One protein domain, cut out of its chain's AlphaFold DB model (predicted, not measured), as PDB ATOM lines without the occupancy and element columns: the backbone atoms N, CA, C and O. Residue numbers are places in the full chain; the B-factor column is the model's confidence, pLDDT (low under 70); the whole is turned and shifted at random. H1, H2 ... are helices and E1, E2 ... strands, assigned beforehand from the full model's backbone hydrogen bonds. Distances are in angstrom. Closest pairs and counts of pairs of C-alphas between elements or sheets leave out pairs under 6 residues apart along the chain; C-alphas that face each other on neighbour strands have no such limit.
ATOM      1  N   LEU A  51     -18.879   6.956  34.610       79.69
ATOM      2  CA  LEU A  51     -19.804   6.817  35.739       79.69
ATOM      3  C   LEU A  51     -19.124   6.929  37.117       79.69
ATOM      4  O   LEU A  51     -19.692   7.531  38.031       79.69
ATOM      5  N   ALA A  52     -17.916   6.386  37.278       91.12
ATOM      6  CA  ALA A  52     -17.170   6.435  38.533       91.12
ATOM      7  C   ALA A  52     -16.692   7.861  38.845       91.12
ATOM      8  O   ALA A  52     -16.875   8.340  39.965       91.12
ATOM      9  N   LEU A  53     -16.159   8.569  37.844       95.06
ATOM     10  CA  LEU A  53     -15.737   9.966  37.987       95.06
ATOM     11  C   LEU A  53     -16.925  10.894  38.235       95.06
ATOM     12  O   LEU A  53     -16.881  11.708  39.150       95.06
ATOM     13  N   LYS A  54     -18.038  10.696  37.518       96.06
ATOM     14  CA  LYS A  54     -19.274  11.452  37.755       96.06
ATOM     15  C   LYS A  54     -19.811  11.252  39.176       96.06
ATOM     16  O   LYS A  54     -20.346  12.181  39.776       96.06
ATOM     17  N   THR A  55     -19.683  10.044  39.724       95.50
ATOM     18  CA  THR A  55     -20.059   9.752  41.117       95.50
ATOM     19  C   THR A  55     -19.120  10.442  42.105       95.50
ATOM     20  O   THR A  55     -19.576  10.950  43.127       95.50
ATOM     21  N   LEU A  56     -17.824  10.501  41.794       95.62
ATOM     22  CA  LEU A  56     -16.852  11.254  42.581       95.62
ATOM     23  C   LEU A  56     -17.131  12.750  42.573       95.62
ATOM     24  O   LEU A  56     -17.168  13.343  43.643       95.62
ATOM     25  N   ASP A  57     -17.399  13.336  41.409       96.75
ATOM     26  CA  ASP A  57     -17.739  14.756  41.291       96.75
ATOM     27  C   ASP A  57     -19.010  15.103  42.079       96.75
ATOM     28  O   ASP A  57     -19.093  16.166  42.686       96.75
ATOM     29  N   LYS A  58     -19.991  14.192  42.146       96.88
ATOM     30  CA  LYS A  58     -21.173  14.366  43.008       96.88
ATOM     31  C   LYS A  58     -20.850  14.307  44.500       96.88
ATOM     32  O   LYS A  58     -21.516  14.978  45.278       96.88
ATOM     33  N   ARG A  59     -19.897  13.461  44.904       97.12
ATOM     34  CA  ARG A  59     -19.581  13.215  46.318       97.12
ATOM     35  C   ARG A  59     -18.603  14.237  46.894       97.12
ATOM     36  O   ARG A  59     -18.789  14.662  48.022       97.12
ATOM     37  N   LEU A  60     -17.566  14.576  46.134       96.69
ATOM     38  CA  LEU A  60     -16.464  15.451  46.546       96.69
ATOM     39  C   LEU A  60     -16.603  16.875  45.990       96.69
ATOM     40  O   LEU A  60     -15.787  17.738  46.293       96.69
ATOM     41  N   GLY A  61     -17.589  17.114  45.123       96.94
ATOM     42  CA  GLY A  61     -17.626  18.314  44.294       96.94
ATOM     43  C   GLY A  61     -16.607  18.266  43.143       96.94
ATOM     44  O   GLY A  61     -15.831  17.304  43.016       96.94
ATOM     45  N   PRO A  62     -16.606  19.291  42.269       96.69
ATOM     46  CA  PRO A  62     -15.580  19.442  41.242       96.69
ATOM     47  C   PRO A  62     -14.192  19.559  41.880       96.69
ATOM     48  O   PRO A  62     -14.036  20.113  42.967       96.69
ATOM     49  N   LEU A  63     -13.176  19.046  41.189       97.94
ATOM     50  CA  LEU A  63     -11.792  19.165  41.619       97.94
ATOM     51  C   LEU A  63     -11.369  20.637  41.593       97.94
ATOM     52  O   LEU A  63     -11.476  21.304  40.560       97.94
ATOM     53  N   ARG A  64     -10.859  21.134  42.719       98.19
ATOM     54  CA  ARG A  64     -10.281  22.477  42.812       98.19
ATOM     55  C   ARG A  64      -8.826  22.452  42.359       98.19
ATOM     56  O   ARG A  64      -8.017  21.734  42.938       98.19
ATOM     57  N   ILE A  65      -8.482  23.253  41.361       97.50
ATOM     58  CA  ILE A  65      -7.110  23.505  40.920       97.50
ATOM     59  C   ILE A  65      -6.861  24.988  41.134       97.50
ATOM     60  O   ILE A  65      -7.290  25.828  40.348       97.50
ATOM     61  N   GLY A  66      -6.223  25.298  42.259       94.12
ATOM     62  CA  GLY A  66      -6.110  26.678  42.692       94.12
ATOM     63  C   GLY A  66      -7.455  27.327  42.963       94.12
ATOM     64  O   GLY A  66      -8.235  26.801  43.760       94.12
ATOM     65  N   GLU A  67      -7.701  28.451  42.299       94.44
ATOM     66  CA  GLU A  67      -8.982  29.162  42.376       94.44
ATOM     67  C   GLU A  67      -9.985  28.697  41.309       94.44
ATOM     68  O   GLU A  67     -11.153  29.082  41.331       94.44
ATOM     69  N   PHE A  68      -9.561  27.821  40.396       96.69
ATOM     70  CA  PHE A  68     -10.424  27.247  39.375       96.69
ATOM     71  C   PHE A  68     -11.008  25.902  39.824       96.69
ATOM     72  O   PHE A  68     -10.391  25.145  40.574       96.69
ATOM     73  N   THR A  69     -12.216  25.576  39.357       97.31
ATOM     74  CA  THR A  69     -12.857  24.284  39.641       97.31
ATOM     75  C   THR A  69     -13.280  23.598  38.355       97.31
ATOM     76  O   THR A  69     -13.795  24.236  37.437       97.31
ATOM     77  N   ILE A  70     -13.052  22.288  38.283       96.94
ATOM     78  CA  ILE A  70     -13.331  21.484  37.096       96.94
ATOM     79  C   ILE A  70     -13.814  20.088  37.478       96.94
ATOM     80  O   ILE A  70     -13.349  19.496  38.450       96.94
ATOM     81  N   SER A  71     -14.767  19.538  36.726       96.88
ATOM     82  CA  SER A  71     -15.193  18.152  36.955       96.88
ATOM     83  C   SER A  71     -14.102  17.167  36.523       96.88
ATOM     84  O   SER A  71     -13.386  17.399  35.548       96.88
ATOM     85  N   ARG A  72     -13.983  16.032  37.211       97.38
ATOM     86  CA  ARG A  72     -13.049  14.966  36.815       97.38
ATOM     87  C   ARG A  72     -13.450  14.338  35.487       97.38
ATOM     88  O   ARG A  72     -12.578  13.915  34.737       97.38
ATOM     89  N   VAL A  73     -14.747  14.314  35.175       96.19
ATOM     90  CA  VAL A  73     -15.246  13.901  33.853       96.19
ATOM     91  C   VAL A  73     -14.726  14.827  32.750       96.19
ATOM     92  O   VAL A  73     -14.320  14.350  31.697       96.19
ATOM     93  N   GLU A  74     -14.687  16.135  32.997       95.62
ATOM     94  CA  GLU A  74     -14.148  17.111  32.044       95.62
ATOM     95  C   GLU A  74     -12.633  16.946  31.859       95.62
ATOM     96  O   GLU A  74     -12.147  16.937  30.732       95.62
ATOM     97  N   LEU A  75     -11.887  16.727  32.947       96.62
ATOM     98  CA  LEU A  75     -10.464  16.379  32.862       96.62
ATOM     99  C   LEU A  75     -10.248  15.099  32.043       96.62
ATOM    100  O   LEU A  75      -9.368  15.060  31.187       96.62
ATOM    101  N   GLN A  76     -11.081  14.075  32.247       96.38
ATOM    102  CA  GLN A  76     -11.028  12.845  31.458       96.38
ATOM    103  C   GLN A  76     -11.304  13.107  29.971       96.38
ATOM    104  O   GLN A  76     -10.600  12.569  29.121       96.38
ATOM    105  N   ALA A  77     -12.286  13.955  29.652       94.12
ATOM    106  CA  ALA A  77     -12.616  14.331  28.278       94.12
ATOM    107  C   ALA A  77     -11.480  15.099  27.576       94.12
ATOM    108  O   ALA A  77     -11.319  14.974  26.368       94.12
ATOM    109  N   MET A  78     -10.661  15.836  28.330       95.56
ATOM    110  CA  MET A  78      -9.441  16.489  27.838       95.56
ATOM    111  C   MET A  78      -8.223  15.551  27.773       95.56
ATOM    112  O   MET A  78      -7.106  16.012  27.556       95.56
ATOM    113  N   GLY A  79      -8.402  14.245  27.989       96.12
ATOM    114  CA  GLY A  79      -7.305  13.280  27.944       96.12
ATOM    115  C   GLY A  79      -6.341  13.390  29.128       96.12
ATOM    116  O   GLY A  79      -5.155  13.108  28.974       96.12
ATOM    117  N   ALA A  80      -6.822  13.810  30.303       97.62
ATOM    118  CA  ALA A  80      -5.972  13.920  31.483       97.62
ATOM    119  C   ALA A  80      -5.441  12.554  31.958       97.62
ATOM    120  O   ALA A  80      -6.170  11.557  32.032       97.62
ATOM    121  N   THR A  81      -4.175  12.551  32.364       98.00
ATOM    122  CA  THR A  81      -3.473  11.439  33.010       98.00
ATOM    123  C   THR A  81      -2.827  11.904  34.313       98.00
ATOM    124  O   THR A  81      -2.508  13.078  34.472       98.00
ATOM    125  N   VAL A  82      -2.634  10.991  35.257       97.38
ATOM    126  CA  VAL A  82      -1.927  11.211  36.522       97.38
ATOM    127  C   VAL A  82      -0.877  10.116  36.633       97.38
ATOM    128  O   VAL A  82      -1.222   8.937  36.624       97.38
ATOM    129  N   ASN A  83       0.403  10.491  36.701       95.56
ATOM    130  CA  ASN A  83       1.532   9.552  36.633       95.56
ATOM    131  C   ASN A  83       1.490   8.652  35.380       95.56
ATOM    132  O   ASN A  83       1.844   7.477  35.436       95.56
ATOM    133  N   GLY A  84       1.022   9.194  34.250       95.12
ATOM    134  CA  GLY A  84       0.890   8.464  32.985       95.12
ATOM    135  C   GLY A  84      -0.331   7.541  32.889       95.12
ATOM    136  O   GLY A  84      -0.608   7.020  31.813       95.12
ATOM    137  N   GLU A  85      -1.107   7.366  33.961       95.94
ATOM    138  CA  GLU A  85      -2.364   6.615  33.920       95.94
ATOM    139  C   GLU A  85      -3.546   7.547  33.665       95.94
ATOM    140  O   GLU A  85      -3.624   8.621  34.257       95.94
ATOM    141  N   HIS A  86      -4.517   7.138  32.844       96.06
ATOM    142  CA  HIS A  86      -5.739   7.922  32.648       96.06
ATOM    143  C   HIS A  86      -6.400   8.288  33.977       96.06
ATOM    144  O   HIS A  86      -6.474   7.477  34.909       96.06
ATOM    145  N   ILE A  87      -6.911   9.517  34.051       95.69
ATOM    146  CA  ILE A  87      -7.607   9.975  35.244       95.69
ATOM    147  C   ILE A  87      -8.778   9.037  35.566       95.69
ATOM    148  O   ILE A  87      -9.562   8.626  34.706       95.69
ATOM    149  N   SER A  88      -8.858   8.651  36.830       94.56
ATOM    150  CA  SER A  88      -9.712   7.591  37.331       94.56
ATOM    151  C   SER A  88     -10.155   7.892  38.754       94.56
ATOM    152  O   SER A  88      -9.626   8.771  39.436       94.56
ATOM    153  N   GLY A  89     -11.123   7.120  39.248       91.88
ATOM    154  CA  GLY A  89     -11.538   7.273  40.635       91.88
ATOM    155  C   GLY A  89     -10.483   6.859  41.662       91.88
ATOM    156  O   GLY A  89     -10.606   7.238  42.824       91.88
ATOM    157  N   ALA A  90      -9.464   6.108  41.239       92.31
ATOM    158  CA  ALA A  90      -8.365   5.677  42.091       92.31
ATOM    159  C   ALA A  90      -7.275   6.752  42.221       92.31
ATOM    160  O   ALA A  90      -6.724   6.921  43.302       92.31
ATOM    161  N   ASN A  91      -6.994   7.499  41.147       95.38
ATOM    162  CA  ASN A  91      -5.900   8.477  41.111       95.38
ATOM    163  C   ASN A  91      -6.356   9.946  41.217       95.38
ATOM    164  O   ASN A  91      -5.509  10.824  41.324       95.38
ATOM    165  N   ALA A  92      -7.666  10.224  41.252       95.69
ATOM    166  CA  ALA A  92      -8.225  11.576  41.403       95.69
ATOM    167  C   ALA A  92      -9.173  11.731  42.610       95.69
ATOM    168  O   ALA A  92     -10.105  12.541  42.587       95.69
ATOM    169  N   HIS A  93      -8.973  10.952  43.677       95.38
ATOM    170  CA  HIS A  93      -9.814  10.973  44.884       95.38
ATOM    171  C   HIS A  93      -9.432  12.096  45.864       95.38
ATOM    172  O   HIS A  93      -9.040  11.847  46.999       95.38
ATOM    173  N   LEU A  94      -9.520  13.346  45.422       96.12
ATOM    174  CA  LEU A  94      -9.129  14.519  46.210       96.12
ATOM    175  C   LEU A  94     -10.021  15.711  45.888       96.12
ATOM    176  O   LEU A  94     -10.329  15.927  44.724       96.12
ATOM    177  N   GLU A  95     -10.434  16.494  46.882       97.25
ATOM    178  CA  GLU A  95     -11.264  17.692  46.657       97.25
ATOM    179  C   GLU A  95     -10.474  18.844  46.018       97.25
ATOM    180  O   GLU A  95     -10.997  19.566  45.171       97.25
ATOM    181  N   ALA A  96      -9.200  18.993  46.388       97.88
ATOM    182  CA  ALA A  96      -8.308  20.030  45.885       97.88
ATOM    183  C   ALA A  96      -6.961  19.440  45.465       97.88
ATOM    184  O   ALA A  96      -6.372  18.649  46.201       97.88
ATOM    185  N   ALA A  97      -6.495  19.828  44.280       97.69
ATOM    186  CA  ALA A  97      -5.233  19.396  43.706       97.69
ATOM    187  C   ALA A  97      -4.064  19.943  44.523       97.69
ATOM    188  O   ALA A  97      -3.868  21.158  44.622       97.69
ATOM    189  N   ASP A  98      -3.288  19.032  45.100       96.75
ATOM    190  CA  ASP A  98      -2.019  19.358  45.727       96.75
ATOM    191  C   ASP A  98      -0.889  19.405  44.691       96.75
ATOM    192  O   ASP A  98      -1.053  19.089  43.508       96.75
ATOM    193  N   LYS A  99       0.288  19.834  45.144       96.31
ATOM    194  CA  LYS A  99       1.463  19.980  44.286       96.31
ATOM    195  C   LYS A  99       1.879  18.652  43.646       96.31
ATOM    196  O   LYS A  99       2.221  18.638  42.471       96.31
ATOM    197  N   THR A 100       1.802  17.548  44.388       96.88
ATOM    198  CA  THR A 100       2.172  16.212  43.901       96.88
ATOM    199  C   THR A 100       1.261  15.770  42.761       96.88
ATOM    200  O   THR A 100       1.739  15.320  41.723       96.88
ATOM    201  N   PHE A 101      -0.050  15.945  42.921       97.81
ATOM    202  CA  PHE A 101      -1.029  15.666  41.880       97.81
ATOM    203  C   PHE A 101      -0.795  16.549  40.652       97.81
ATOM    204  O   PHE A 101      -0.787  16.053  39.526       97.81
ATOM    205  N   LEU A 102      -0.566  17.849  40.862       97.94
ATOM    206  CA  LEU A 102      -0.311  18.787  39.773       97.94
ATOM    207  C   LEU A 102       0.983  18.494  39.030       97.94
ATOM    208  O   LEU A 102       1.004  18.702  37.828       97.94
ATOM    209  N   ASP A 103       2.032  18.010  39.689       97.81
ATOM    210  CA  ASP A 103       3.301  17.654  39.044       97.81
ATOM    211  C   ASP A 103       3.203  16.338  38.257       97.81
ATOM    212  O   ASP A 103       3.883  16.167  37.246       97.81
ATOM    213  N   ALA A 104       2.318  15.439  38.690       97.12
ATOM    214  CA  ALA A 104       2.018  14.166  38.040       97.12
ATOM    215  C   ALA A 104       1.015  14.275  36.878       97.12
ATOM    216  O   ALA A 104       0.851  13.315  36.122       97.12
ATOM    217  N   LEU A 105       0.309  15.404  36.761       97.75
ATOM    218  CA  LEU A 105      -0.747  15.604  35.772       97.75
ATOM    219  C   LEU A 105      -0.160  15.698  34.353       97.75
ATOM    220  O   LEU A 105       0.843  16.379  34.138       97.75
ATOM    221  N   GLY A 106      -0.808  15.071  33.381       97.81
ATOM    222  CA  GLY A 106      -0.488  15.186  31.960       97.81
ATOM    223  C   GLY A 106      -1.757  15.281  31.120       97.81
ATOM    224  O   GLY A 106      -2.818  14.849  31.563       97.81
ATOM    225  N   PHE A 107      -1.656  15.833  29.916       98.19
ATOM    226  CA  PHE A 107      -2.760  15.964  28.967       98.19
ATOM    227  C   PHE A 107      -2.347  15.513  27.570       98.19
ATOM    228  O   PHE A 107      -1.237  15.802  27.121       98.19
ATOM    229  N   ASP A 108      -3.282  14.874  26.873       97.06
ATOM    230  CA  ASP A 108      -3.187  14.630  25.437       97.06
ATOM    231  C   ASP A 108      -3.508  15.938  24.678       97.06
ATOM    232  O   ASP A 108      -4.631  16.454  24.780       97.06
ATOM    233  N   PRO A 109      -2.553  16.503  23.912       96.19
ATOM    234  CA  PRO A 109      -2.761  17.764  23.206       96.19
ATOM    235  C   PRO A 109      -3.885  17.693  22.160       96.19
ATOM    236  O   PRO A 109      -4.598  18.681  21.979       96.19
ATOM    237  N   ALA A 110      -4.096  16.544  21.510       95.81
ATOM    238  CA  ALA A 110      -5.149  16.382  20.510       95.81
ATOM    239  C   ALA A 110      -6.540  16.378  21.158       95.81
ATOM    240  O   ALA A 110      -7.479  16.977  20.630       95.81
ATOM    241  N   GLN A 111      -6.674  15.759  22.332       95.25
ATOM    242  CA  GLN A 111      -7.931  15.750  23.088       95.25
ATOM    243  C   GLN A 111      -8.250  17.127  23.676       95.25
ATOM    244  O   GLN A 111      -9.405  17.553  23.649       95.25
ATOM    245  N   VAL A 112      -7.238  17.862  24.142       95.50
ATOM    246  CA  VAL A 112      -7.400  19.258  24.578       95.50
ATOM    247  C   VAL A 112      -7.857  20.141  23.418       95.50
ATOM    248  O   VAL A 112      -8.827  20.884  23.562       95.50
ATOM    249  N   GLU A 113      -7.214  20.039  22.252       93.81
ATOM    250  CA  GLU A 113      -7.599  20.810  21.067       93.81
ATOM    251  C   GLU A 113      -9.023  20.465  20.607       93.81
ATOM    252  O   GLU A 113      -9.837  21.359  20.355       93.81
ATOM    253  N   SER A 114      -9.347  19.172  20.543       93.19
ATOM    254  CA  SER A 114     -10.692  18.680  20.238       93.19
ATOM    255  C   SER A 114     -11.724  19.242  21.217       93.19
ATOM    256  O   SER A 114     -12.790  19.712  20.801       93.19
ATOM    257  N   ARG A 115     -11.393  19.282  22.517       91.50
ATOM    258  CA  ARG A 115     -12.286  19.826  23.539       91.50
ATOM    259  C   ARG A 115     -12.519  21.321  23.358       91.50
ATOM    260  O   ARG A 115     -13.679  21.716  23.337       91.50
ATOM    261  N   ILE A 116     -11.465  22.116  23.147       91.06
ATOM    262  CA  ILE A 116     -11.561  23.567  22.892       91.06
ATOM    263  C   ILE A 116     -12.448  23.857  21.674       91.06
ATOM    264  O   ILE A 116     -13.289  24.748  21.719       91.06
ATOM    265  N   LYS A 117     -12.293  23.088  20.588       90.56
ATOM    266  CA  LYS A 117     -13.095  23.256  19.362       90.56
ATOM    267  C   LYS A 117     -14.561  22.849  19.528       90.56
ATOM    268  O   LYS A 117     -15.407  23.332  18.784       90.56
ATOM    269  N   SER A 118     -14.848  21.946  20.461       86.38
ATOM    270  CA  SER A 118     -16.192  21.401  20.692       86.38
ATOM    271  C   SER A 118     -17.015  22.211  21.699       86.38
ATOM    272  O   SER A 118     -18.190  21.907  21.902       86.38
ATOM    273  N   THR A 119     -16.412  23.186  22.381       76.31
ATOM    274  CA  THR A 119     -17.087  24.033  23.374       76.31
ATOM    275  C   THR A 119     -17.525  25.364  22.778       76.31
ATOM    276  O   THR A 119     -16.852  25.901  21.901       76.31
ATOM    277  N   ASP A 120     -18.610  25.941  23.298       75.12
ATOM    278  CA  ASP A 120     -18.984  27.315  22.963       75.12
ATOM    279  C   ASP A 120     -17.859  28.292  23.355       75.12
ATOM    280  O   ASP A 120     -17.146  28.084  24.337       75.12
ATOM    281  N   ASN A 121     -17.718  29.404  22.627       64.25
ATOM    282  CA  ASN A 121     -16.639  30.381  22.835       64.25
ATOM    283  C   ASN A 121     -16.380  30.800  24.316       64.25
ATOM    284  O   ASN A 121     -15.211  30.847  24.713       64.25
ATOM    285  N   PRO A 122     -17.390  31.060  25.181       62.38
ATOM    286  CA  PRO A 122     -17.140  31.363  26.597       62.38
ATOM    287  C   PRO A 122     -16.486  30.212  27.379       62.38
ATOM    288  O   PRO A 122     -15.748  30.472  28.330       62.38
ATOM    289  N   ASP A 123     -16.689  28.957  26.986       72.69
ATOM    290  CA  ASP A 123     -16.104  27.792  27.655       72.69
ATOM    291  C   ASP A 123     -14.630  27.574  27.273       72.69
ATOM    292  O   ASP A 123     -13.850  27.103  28.099       72.69
ATOM    293  N   SER A 124     -14.186  28.040  26.103       75.06
ATOM    294  CA  SER A 124     -12.757  28.078  25.738       75.06
ATOM    295  C   SER A 124     -11.918  28.887  26.739       75.06
ATOM    296  O   SER A 124     -10.784  28.522  27.055       75.06
ATOM    297  N   SER A 125     -12.488  29.961  27.301       83.75
ATOM    298  CA  SER A 125     -11.820  30.771  28.334       83.75
ATOM    299  C   SER A 125     -11.576  29.993  29.635       83.75
ATOM    300  O   SER A 125     -10.600  30.250  30.347       83.75
ATOM    301  N   LYS A 126     -12.407  28.980  29.920       89.88
ATOM    302  CA  LYS A 126     -12.245  28.092  31.078       89.88
ATOM    303  C   LYS A 126     -11.037  27.181  30.912       89.88
ATOM    304  O   LYS A 126     -10.293  26.993  31.868       89.88
ATOM    305  N   VAL A 127     -10.802  26.671  29.702       92.62
ATOM    306  CA  VAL A 127      -9.623  25.844  29.395       92.62
ATOM    307  C   VAL A 127      -8.335  26.662  29.545       92.62
ATOM    308  O   VAL A 127      -7.381  26.202  30.168       92.62
ATOM    309  N   ALA A 128      -8.325  27.909  29.065       92.50
ATOM    310  CA  ALA A 128      -7.191  28.812  29.270       92.50
ATOM    311  C   ALA A 128      -6.937  29.100  30.764       92.50
ATOM    312  O   ALA A 128      -5.797  29.033  31.224       92.50
ATOM    313  N   THR A 129      -8.000  29.360  31.531       95.19
ATOM    314  CA  THR A 129      -7.915  29.610  32.980       95.19
ATOM    315  C   THR A 129      -7.394  28.386  33.735       95.19
ATOM    316  O   THR A 129      -6.528  28.515  34.596       95.19
ATOM    317  N   LEU A 130      -7.857  27.185  33.376       96.12
ATOM    318  CA  LEU A 130      -7.356  25.931  33.935       96.12
ATOM    319  C   LEU A 130      -5.839  25.807  33.761       96.12
ATOM    320  O   LEU A 130      -5.125  25.547  34.729       96.12
ATOM    321  N   PHE A 131      -5.341  25.985  32.535       96.50
ATOM    322  CA  PHE A 131      -3.911  25.842  32.265       96.50
ATOM    323  C   PHE A 131      -3.076  26.938  32.926       96.50
ATOM    324  O   PHE A 131      -1.959  26.657  33.362       96.50
ATOM    325  N   PHE A 132      -3.622  28.148  33.075       96.88
ATOM    326  CA  PHE A 132      -2.998  29.204  33.866       96.88
ATOM    327  C   PHE A 132      -2.831  28.796  35.340       96.88
ATOM    328  O   PHE A 132      -1.724  28.876  35.875       96.88
ATOM    329  N   GLU A 133      -3.886  28.292  35.988       97.88
ATOM    330  CA  GLU A 133      -3.813  27.850  37.389       97.88
ATOM    331  C   GLU A 133      -2.818  26.698  37.581       97.88
ATOM    332  O   GLU A 133      -2.054  26.687  38.552       97.88
ATOM    333  N   ILE A 134      -2.786  25.743  36.642       97.44
ATOM    334  CA  ILE A 134      -1.814  24.642  36.655       97.44
ATOM    335  C   ILE A 134      -0.393  25.200  36.546       97.44
ATOM    336  O   ILE A 134       0.450  24.863  37.376       97.44
ATOM    337  N   ALA A 135      -0.123  26.070  35.569       95.38
ATOM    338  CA  ALA A 135       1.206  26.639  35.352       95.38
ATOM    339  C   ALA A 135       1.722  27.412  36.577       95.38
ATOM    340  O   ALA A 135       2.901  27.317  36.908       95.38
ATOM    341  N   CYS A 136       0.841  28.121  37.287       95.81
ATOM    342  CA  CYS A 136       1.198  28.873  38.492       95.81
ATOM    343  C   CYS A 136       1.553  27.988  39.700       95.81
ATOM    344  O   CYS A 136       2.276  28.431  40.593       95.81
ATOM    345  N   LYS A 137       1.021  26.762  39.776       96.06
ATOM    346  CA  LYS A 137       1.125  25.898  40.971       96.06
ATOM    347  C   LYS A 137       2.041  24.691  40.775       96.06
ATOM    348  O   LYS A 137       2.576  24.161  41.756       96.06
ATOM    349  N   ARG A 138       2.240  24.273  39.525       95.75
ATOM    350  CA  ARG A 138       3.131  23.175  39.144       95.75
ATOM    351  C   ARG A 138       4.591  23.544  39.408       95.75
ATOM    352  O   ARG A 138       4.997  24.702  39.336       95.75
TER     353      ARG A 138
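This is residues 51 to 138 of the 148 residues of an uncharacterized protein of Pseudomonas sp. HMWF006 (UniProt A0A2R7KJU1). A rounded, compact body has the long helix H5 along one side, its residues 126 to 137 packing on the small hairpin E1 and E2, while H1 packs on the short helix H2 away from H5. A second small ribbon, E3 with E4, is separate from the first. The printed part has 88 residues, in the order H1 E1 E2 H2 E3 H3 E4 H4 H5, mostly helix, with both two-stranded sheets antiparallel. The radius of gyration of the C-alphas is 12.1 A and the spans are 31 by 29 by 24 A.

Start at H1, residues 51 to 60; it touches H2, residues 72 to 77, closest at the C-alphas of Leu 53 and Val 73, 5.7 A, opposite ways at a steep tilt of 36 degrees, only just past shallow. Between them, E1, residues 63 to 65, and E2, residues 68 to 70, form a hairpin; find N 63 and O 70 at 2.8 A. Next, E3, residues 80 to 82, is antiparallel to E4, residues 105 to 107, with N 81 and O 106 at 2.8 A. H3, residues 99 to 104, is joined to E4 by a tight link, with 0 residues between them. H4, residues 109 to 118, and H5, residues 121 to 137, are a helical hairpin and only just touch, with 3 pairs of C-alphas within 8 A, through residues 123 to 127 of H5 alone; the closest are Ile 116 and Ser 124, 5.5 A. At Phe 68 and Leu 130, the closest C-alphas of E2 and H5 are 6.4 A apart. H1 and H5 are apart. Every O i to N i+4 pair is within hydrogen-bond range in H1, H2, H3 and H4; in H5, 11 of 13.

Find C-alpha 51 at (-19.804, 6.817, 35.739); H1 runs 14.2 A from there. H4 spans 14.1 A. H5 runs 25.8 A, from C-alpha 121 at (-16.639, 30.381, 22.835) to C-alpha 137 at (1.125, 25.898, 40.971).

The C-alphas of Ala 90 and Asn 121, the two farthest apart, are 32.4 A apart. The printed part has no cut. The link from E3 to H3, residues 83 to 98, is long. Residues 121 to 122 are under 70 in pLDDT.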